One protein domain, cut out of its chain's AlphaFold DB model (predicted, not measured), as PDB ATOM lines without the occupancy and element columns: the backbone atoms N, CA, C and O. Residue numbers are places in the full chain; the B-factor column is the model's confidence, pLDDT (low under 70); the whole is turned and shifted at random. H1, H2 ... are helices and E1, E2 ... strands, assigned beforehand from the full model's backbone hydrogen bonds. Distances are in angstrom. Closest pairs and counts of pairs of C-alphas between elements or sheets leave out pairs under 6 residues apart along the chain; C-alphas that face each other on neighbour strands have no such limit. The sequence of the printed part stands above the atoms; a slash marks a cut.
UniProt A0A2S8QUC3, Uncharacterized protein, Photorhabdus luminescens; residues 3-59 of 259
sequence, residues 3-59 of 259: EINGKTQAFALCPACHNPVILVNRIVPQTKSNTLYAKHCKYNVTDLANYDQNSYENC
ATOM      1  N   GLU A   3       6.412  17.016  25.373       84.12
ATOM      2  CA  GLU A   3       7.304  17.925  26.093       84.12
ATOM      3  C   GLU A   3       6.580  19.234  26.401       84.12
ATOM      4  O   GLU A   3       6.183  19.956  25.490       84.12
ATOM      5  N   ILE A   4       6.426  19.555  27.687       78.25
ATOM      6  CA  ILE A   4       5.888  20.843  28.134       78.25
ATOM      7  C   ILE A   4       6.859  21.439  29.149       78.25
ATOM      8  O   ILE A   4       7.208  20.794  30.139       78.25
ATOM      9  N   ASN A   5       7.304  22.676  28.905       76.31
ATOM     10  CA  ASN A   5       8.257  23.405  29.754       76.31
ATOM     11  C   ASN A   5       9.545  22.606  30.053       76.31
ATOM     12  O   ASN A   5      10.006  22.568  31.194       76.31
ATOM     13  N   GLY A   6      10.092  21.920  29.041       78.12
ATOM     14  CA  GLY A   6      11.324  21.128  29.161       78.12
ATOM     15  C   GLY A   6      11.189  19.856  30.005       78.12
ATOM     16  O   GLY A   6      12.187  19.334  30.497       78.12
ATOM     17  N   LYS A   7       9.960  19.372  30.233       82.06
ATOM     18  CA  LYS A   7       9.689  18.103  30.920       82.06
ATOM     19  C   LYS A   7       8.776  17.231  30.067       82.06
ATOM     20  O   LYS A   7       7.704  17.670  29.654       82.06
ATOM     21  N   THR A   8       9.160  15.972  29.870       87.25
ATOM     22  CA  THR A   8       8.280  14.976  29.258       87.25
ATOM     23  C   THR A   8       7.129  14.647  30.209       87.25
ATOM     24  O   THR A   8       7.338  14.207  31.340       87.25
ATOM     25  N   GLN A   9       5.899  14.846  29.748       89.19
ATOM     26  CA  GLN A   9       4.680  14.556  30.494       89.19
ATOM     27  C   GLN A   9       3.822  13.530  29.743       89.19
ATOM     28  O   GLN A   9       3.749  13.501  28.508       89.19
ATOM     29  N   ALA A  10       3.175  12.642  30.497       91.94
ATOM     30  CA  ALA A  10       2.182  11.721  29.964       91.94
ATOM     31  C   ALA A  10       0.798  12.327  30.169       91.94
ATOM     32  O   ALA A  10       0.459  12.710  31.284       91.94
ATOM     33  N   PHE A  11       0.001  12.354  29.107       93.62
ATOM     34  CA  PHE A  11      -1.362  12.863  29.137       93.62
ATOM     35  C   PHE A  11      -2.368  11.761  28.804       93.62
ATOM     36  O   PHE A  11      -2.019  10.769  28.157       93.62
ATOM     37  N   ALA A  12      -3.601  11.951  29.258       93.81
ATOM     38  CA  ALA A  12      -4.773  11.155  28.915       93.81
ATOM     39  C   ALA A  12      -6.030  12.042  28.936       93.81
ATOM     40  O   ALA A  12      -5.948  13.231  29.245       93.81
ATOM     41  N   LEU A  13      -7.188  11.466  28.620       91.88
ATOM     42  CA  LEU A  13      -8.484  12.118  28.801       91.88
ATOM     43  C   LEU A  13      -9.068  11.737  30.159       91.88
ATOM     44  O   LEU A  13      -8.979  10.579  30.575       91.88
ATOM     45  N   CYS A  14      -9.695  12.696  30.836       89.44
ATOM     46  CA  CYS A  14     -10.542  12.394  31.976       89.44
ATOM     47  C   CYS A  14     -11.721  11.525  31.509       89.44
ATOM     48  O   CYS A  14     -12.452  11.941  30.610       89.44
ATOM     49  N   PRO A  15     -11.972  10.365  32.134       82.00
ATOM     50  CA  PRO A  15     -13.075   9.492  31.737       82.00
ATOM     51  C   PRO A  15     -14.466  10.077  32.044       82.00
ATOM     52  O   PRO A  15     -15.457   9.573  31.528       82.00
ATOM     53  N   ALA A  16     -14.559  11.120  32.879       82.94
ATOM     54  CA  ALA A  16     -15.829  11.765  33.215       82.94
ATOM     55  C   ALA A  16     -16.134  12.976  32.320       82.94
ATOM     56  O   ALA A  16     -17.211  13.042  31.730       82.94
ATOM     57  N   CYS A  17     -15.200  13.926  32.212       86.62
ATOM     58  CA  CYS A  17     -15.427  15.198  31.515       86.62
ATOM     59  C   CYS A  17     -14.651  15.356  30.203       86.62
ATOM     60  O   CYS A  17     -14.753  16.401  29.574       86.62
ATOM     61  N   HIS A  18     -13.861  14.356  29.794       88.50
ATOM     62  CA  HIS A  18     -13.037  14.359  28.575       88.50
ATOM     63  C   HIS A  18     -11.990  15.480  28.474       88.50
ATOM     64  O   HIS A  18     -11.248  15.532  27.497       88.50
ATOM     65  N   ASN A  19     -11.845  16.319  29.503       93.25
ATOM     66  CA  ASN A  19     -10.740  17.263  29.591       93.25
ATOM     67  C   ASN A  19      -9.395  16.540  29.700       93.25
ATOM     68  O   ASN A  19      -9.326  15.431  30.245       93.25
ATOM     69  N   PRO A  20      -8.306  17.172  29.237       95.31
ATOM     70  CA  PRO A  20      -6.986  16.589  29.358       95.31
ATOM     71  C   PRO A  20      -6.561  16.460  30.832       95.31
ATOM     72  O   PRO A  20      -6.826  17.318  31.683       95.31
ATOM     73  N   VAL A  21      -5.882  15.355  31.133       95.19
ATOM     74  CA  VAL A  21      -5.280  15.063  32.436       95.19
ATOM     75  C   VAL A  21      -3.814  14.682  32.265       95.19
ATOM     76  O   VAL A  21      -3.440  14.010  31.306       95.19
ATOM     77  N   ILE A  22      -2.982  15.075  33.224       93.50
ATOM     78  CA  ILE A  22      -1.591  14.650  33.360       93.50
ATOM     79  C   ILE A  22      -1.562  13.372  34.197       93.50
ATOM     80  O   ILE A  22      -2.123  13.333  35.290       93.50
ATOM     81  N   LEU A  23      -0.871  12.345  33.715       91.94
ATOM     82  CA  LEU A  23      -0.596  11.116  34.451       91.94
ATOM     83  C   LEU A  23       0.688  11.299  35.262       91.94
ATOM     84  O   LEU A  23       1.802  11.087  34.772       91.94
ATOM     85  N   VAL A  24       0.518  11.749  36.498       88.19
ATOM     86  CA  VAL A  24       1.615  12.047  37.418       88.19
ATOM     87  C   VAL A  24       2.277  10.741  37.864       88.19
ATOM     88  O   VAL A  24       1.610   9.726  38.027       88.19
ATOM     89  N   ASN A  25       3.603  10.752  38.027       85.31
ATOM     90  CA  ASN A  25       4.431   9.587  38.375       85.31
ATOM     91  C   ASN A  25       4.478   8.459  37.320       85.31
ATOM     92  O   ASN A  25       5.134   7.452  37.544       85.31
ATOM     93  N   ARG A  26       3.879   8.629  36.128       83.88
ATOM     94  CA  ARG A  26       3.938   7.613  35.054       83.88
ATOM     95  C   ARG A  26       5.325   7.441  34.423       83.88
ATOM     96  O   ARG A  26       5.648   6.353  33.965       83.88
ATOM     97  N   ILE A  27       6.094   8.527  34.320       76.75
ATOM     98  CA  ILE A  27       7.388   8.561  33.606       76.75
ATOM     99  C   ILE A  27       8.562   8.698  34.593       76.75
ATOM    100  O   ILE A  27       9.721   8.657  34.196       76.75
ATOM    101  N   VAL A  28       8.290   8.867  35.890       68.81
ATOM    102  CA  VAL A  28       9.346   9.147  36.867       68.81
ATOM    103  C   VAL A  28       9.897   7.820  37.404       68.81
ATOM    104  O   VAL A  28       9.121   7.052  37.966       68.81
ATOM    105  N   PRO A  29      11.203   7.524  37.251       58.66
ATOM    106  CA  PRO A  29      11.761   6.220  37.631       58.66
ATOM    107  C   PRO A  29      11.746   5.962  39.143       58.66
ATOM    108  O   PRO A  29      11.697   4.813  39.571       58.66
ATOM    109  N   GLN A  30      11.824   7.029  39.947       56.31
ATOM    110  CA  GLN A  30      11.843   6.989  41.409       56.31
ATOM    111  C   GLN A  30      11.239   8.287  41.961       56.31
ATOM    112  O   GLN A  30      11.804   9.368  41.792       56.31
ATOM    113  N   THR A  31      10.094   8.198  42.633       51.62
ATOM    114  CA  THR A  31       9.484   9.309  43.377       51.62
ATOM    115  C   THR A  31       9.329   8.933  44.844       51.62
ATOM    116  O   THR A  31       9.207   7.764  45.186       51.62
ATOM    117  N   LYS A  32       9.297   9.934  45.737       56.28
ATOM    118  CA  LYS A  32       8.973   9.737  47.167       56.28
ATOM    119  C   LYS A  32       7.559   9.172  47.395       56.28
ATOM    120  O   LYS A  32       7.286   8.658  48.470       56.28
ATOM    121  N   SER A  33       6.673   9.290  46.402       59.59
ATOM    122  CA  SER A  33       5.336   8.692  46.377       59.59
ATOM    123  C   SER A  33       5.228   7.776  45.159       59.59
ATOM    124  O   SER A  33       5.448   8.231  44.038       59.59
ATOM    125  N   ASN A  34       4.911   6.500  45.379       68.19
ATOM    126  CA  ASN A  34       4.791   5.479  44.328       68.19
ATOM    127  C   ASN A  34       3.411   5.469  43.647       68.19
ATOM    128  O   ASN A  34       3.160   4.638  42.776       68.19
ATOM    129  N   THR A  35       2.496   6.358  44.039       77.81
ATOM    130  CA  THR A  35       1.119   6.332  43.541       77.81
ATOM    131  C   THR A  35       1.028   7.021  42.181       77.81
ATOM    132  O   THR A  35       1.306   8.216  42.053       77.81
ATOM    133  N   LEU A  36       0.630   6.269  41.155       84.50
ATOM    134  CA  LEU A  36       0.232   6.792  39.847       84.50
ATOM    135  C   LEU A  36      -1.177   7.383  39.955       84.50
ATOM    136  O   LEU A  36      -2.103   6.686  40.357       84.50
ATOM    137  N   TYR A  37      -1.350   8.641  39.553       86.06
ATOM    138  CA  TYR A  37      -2.660   9.296  39.545       86.06
ATOM    139  C   TYR A  37      -2.811  10.259  38.366       86.06
ATOM    140  O   TYR A  37      -1.834  10.680  37.740       86.06
ATOM    141  N   ALA A  38      -4.058  10.606  38.057       89.81
ATOM    142  CA  ALA A  38      -4.397  11.570  37.021       89.81
ATOM    143  C   ALA A  38      -4.745  12.927  37.646       89.81
ATOM    144  O   ALA A  38      -5.492  12.999  38.617       89.81
ATOM    145  N   LYS A  39      -4.232  14.014  37.068       91.38
ATOM    146  CA  LYS A  39      -4.535  15.388  37.479       91.38
ATOM    147  C   LYS A  39      -5.045  16.186  36.288       91.38
ATOM    148  O   LYS A  39      -4.339  16.292  35.292       91.38
ATOM    149  N   HIS A  40      -6.222  16.794  36.402       93.75
ATOM    150  CA  HIS A  40      -6.732  17.712  35.379       93.75
ATOM    151  C   HIS A  40      -5.745  18.851  35.106       93.75
ATOM    152  O   HIS A  40      -5.230  19.478  36.039       93.75
ATOM    153  N   CYS A  41      -5.509  19.136  33.828       91.25
ATOM    154  CA  CYS A  41      -4.811  20.340  33.402       91.25
ATOM    155  C   CYS A  41      -5.810  21.350  32.831       91.25
ATOM    156  O   CYS A  41      -6.696  20.998  32.060       91.25
ATOM    157  N   LYS A  42      -5.660  22.619  33.223       92.88
ATOM    158  CA  LYS A  42      -6.543  23.723  32.812       92.88
ATOM    159  C   LYS A  42      -6.051  24.416  31.537       92.88
ATOM    160  O   LYS A  42      -5.972  25.639  31.485       92.88
ATOM    161  N   TYR A  43      -5.611  23.629  30.560       93.38
ATOM    162  CA  TYR A  43      -5.086  24.108  29.283       93.38
ATOM    163  C   TYR A  43      -5.240  23.037  28.198       93.38
ATOM    164  O   TYR A  43      -5.333  21.847  28.503       93.38
ATOM    165  N   ASN A  44      -5.258  23.470  26.935       94.81
ATOM    166  CA  ASN A  44      -5.351  22.582  25.776       94.81
ATOM    167  C   ASN A  44      -4.081  21.742  25.642       94.81
ATOM    168  O   ASN A  44      -2.972  22.262  25.766       94.81
ATOM    169  N   VAL A  45      -4.246  20.461  25.329       93.38
ATOM    170  CA  VAL A  45      -3.138  19.562  25.009       93.38
ATOM    171  C   VAL A  45      -3.256  19.202  23.537       93.38
ATOM    172  O   VAL A  45      -4.217  18.539  23.132       93.38
ATOM    173  N   THR A  46      -2.293  19.671  22.743       91.50
ATOM    174  CA  THR A  46      -2.223  19.447  21.294       91.50
ATOM    175  C   THR A  46      -2.357  17.958  20.980       91.50
ATOM    176  O   THR A  46      -1.841  17.125  21.721       91.50
ATOM    177  N   ASP A  47      -3.084  17.607  19.919       90.12
ATOM    178  CA  ASP A  47      -3.320  16.219  19.483       90.12
ATOM    179  C   ASP A  47      -3.994  15.296  20.520       90.12
ATOM    180  O   ASP A  47      -3.968  14.072  20.377       90.12
ATOM    181  N   LEU A  48      -4.607  15.860  21.571       91.88
ATOM    182  CA  LEU A  48      -5.336  15.097  22.585       91.88
ATOM    183  C   LEU A  48      -6.729  15.667  22.866       91.88
ATOM    184  O   LEU A  48      -7.718  14.992  22.594       91.88
ATOM    185  N   ALA A  49      -6.813  16.868  23.446       92.62
ATOM    186  CA  ALA A  49      -8.084  17.513  23.773       92.62
ATOM    187  C   ALA A  49      -7.923  19.002  24.087       92.62
ATOM    188  O   ALA A  49      -6.936  19.438  24.692       92.62
ATOM    189  N   ASN A  50      -8.961  19.763  23.741       94.44
ATOM    190  CA  ASN A  50      -9.144  21.123  24.228       94.44
ATOM    191  C   ASN A  50      -9.714  21.088  25.647       94.44
ATOM    192  O   ASN A  50     -10.553  20.249  25.967       94.44
ATOM    193  N   TYR A  51      -9.251  22.006  26.486       94.81
ATOM    194  CA  TYR A  51      -9.803  22.218  27.810       94.81
ATOM    195  C   TYR A  51     -11.139  22.960  27.720       94.81
ATOM    196  O   TYR A  51     -11.228  24.024  27.109       94.81
ATOM    197  N   ASP A  52     -12.149  22.420  28.392       92.38
ATOM    198  CA  ASP A  52     -13.466  23.013  28.569       92.38
ATOM    199  C   ASP A  52     -13.736  23.278  30.058       92.38
ATOM    200  O   ASP A  52     -13.863  22.356  30.872       92.38
ATOM    201  N   GLN A  53     -13.816  24.560  30.423       93.44
ATOM    202  CA  GLN A  53     -14.008  25.000  31.810       93.44
ATOM    203  C   GLN A  53     -15.329  24.483  32.395       93.44
ATOM    204  O   GLN A  53     -15.350  23.988  33.520       93.44
ATOM    205  N   ASN A  54     -16.413  24.543  31.621       89.19
ATOM    206  CA  ASN A  54     -17.734  24.119  32.076       89.19
ATOM    207  C   ASN A  54     -17.771  22.609  32.378       89.19
ATOM    208  O   ASN A  54     -18.301  22.181  33.403       89.19
ATOM    209  N   SER A  55     -17.148  21.787  31.534       87.31
ATOM    210  CA  SER A  55     -17.016  20.343  31.747       87.31
ATOM    211  C   SER A  55     -16.108  20.029  32.934       87.31
ATOM    212  O   SER A  55     -16.344  19.052  33.641       87.31
ATOM    213  N   TYR A  56     -15.079  20.845  33.198       90.94
ATOM    214  CA  TYR A  56     -14.251  20.706  34.399       90.94
ATOM    215  C   TYR A  56     -15.056  20.980  35.673       90.94
ATOM    216  O   TYR A  56     -14.995  20.190  36.612       90.94
ATOM    217  N   GLU A  57     -15.825  22.066  35.708       89.00
ATOM    218  CA  GLU A  57     -16.654  22.437  36.863       89.00
ATOM    219  C   GLU A  57     -17.707  21.365  37.171       89.00
ATOM    220  O   GLU A  57     -17.878  20.980  38.325       89.00
ATOM    221  N   ASN A  58     -18.309  20.785  36.130       85.94
ATOM    222  CA  ASN A  58     -19.283  19.696  36.240       85.94
ATOM    223  C   ASN A  58     -18.648  18.287  36.285       85.94
ATOM    224  O   ASN A  58     -19.350  17.276  36.203       85.94
ATOM    225  N   CYS A  59     -17.322  18.180  36.430       87.88
ATOM    226  CA  CYS A  59     -16.639  16.892  36.508       87.88
ATOM    227  C   CYS A  59     -16.761  16.292  37.912       87.88
ATOM    228  O   CYS A  59     -16.139  16.777  38.857       87.88
TER     229      CYS A  59
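What this domain is: This is residues 3 to 59 of the 259 residues of an uncharacterized protein of Photorhabdus luminescens (UniProt A0A2S8QUC3). There is little regular structure: a small antiparallel sheet, E2, E3, E4 in order, has the wide loop of residues 25 to 36 beyond one end and the short helix H1 toward the other. Strand E1 runs on into E2. The 57 printed residues hold E1, E2, E3, E4 and H1 in that order, a mixed class with 20 residues in named elements. The whole is only just compact, close to loose, with a radius of gyration of the C-alphas of 12.0 A and spans of 35 by 22 by 13 A.

Where its parts are: E3 is residues 20 to 24, 12.6 A; E2 is 11 to 13, 7.2 A; E4 is 37 to 40, 10.2 A. E1, residues 7 to 9, 6.2 A, begins at C-alpha 7 (9.689, 18.103, 30.920). H1, residues 53 to 57, 6.3 A, ends at C-alpha 57 (-16.654, 22.437, 36.863).

How they stand to each other: E2, E3 and E4 form a meander, each the antiparallel neighbour of the one before. In hairpin E2 and E3, N 12 and O 21 are 2.9 A apart, within hydrogen-bond range; in hairpin E3 and E4, N 22 and O 39 are 2.8 A apart. E1 pairs with no named strand. H1 is not on the sheet; its O i to N i+4 pair is within range.

The domain as a whole: The printed part has no cut. The links E3 to E4 and E4 to H1 are long. Residues 28 to 34 have pLDDT under 70.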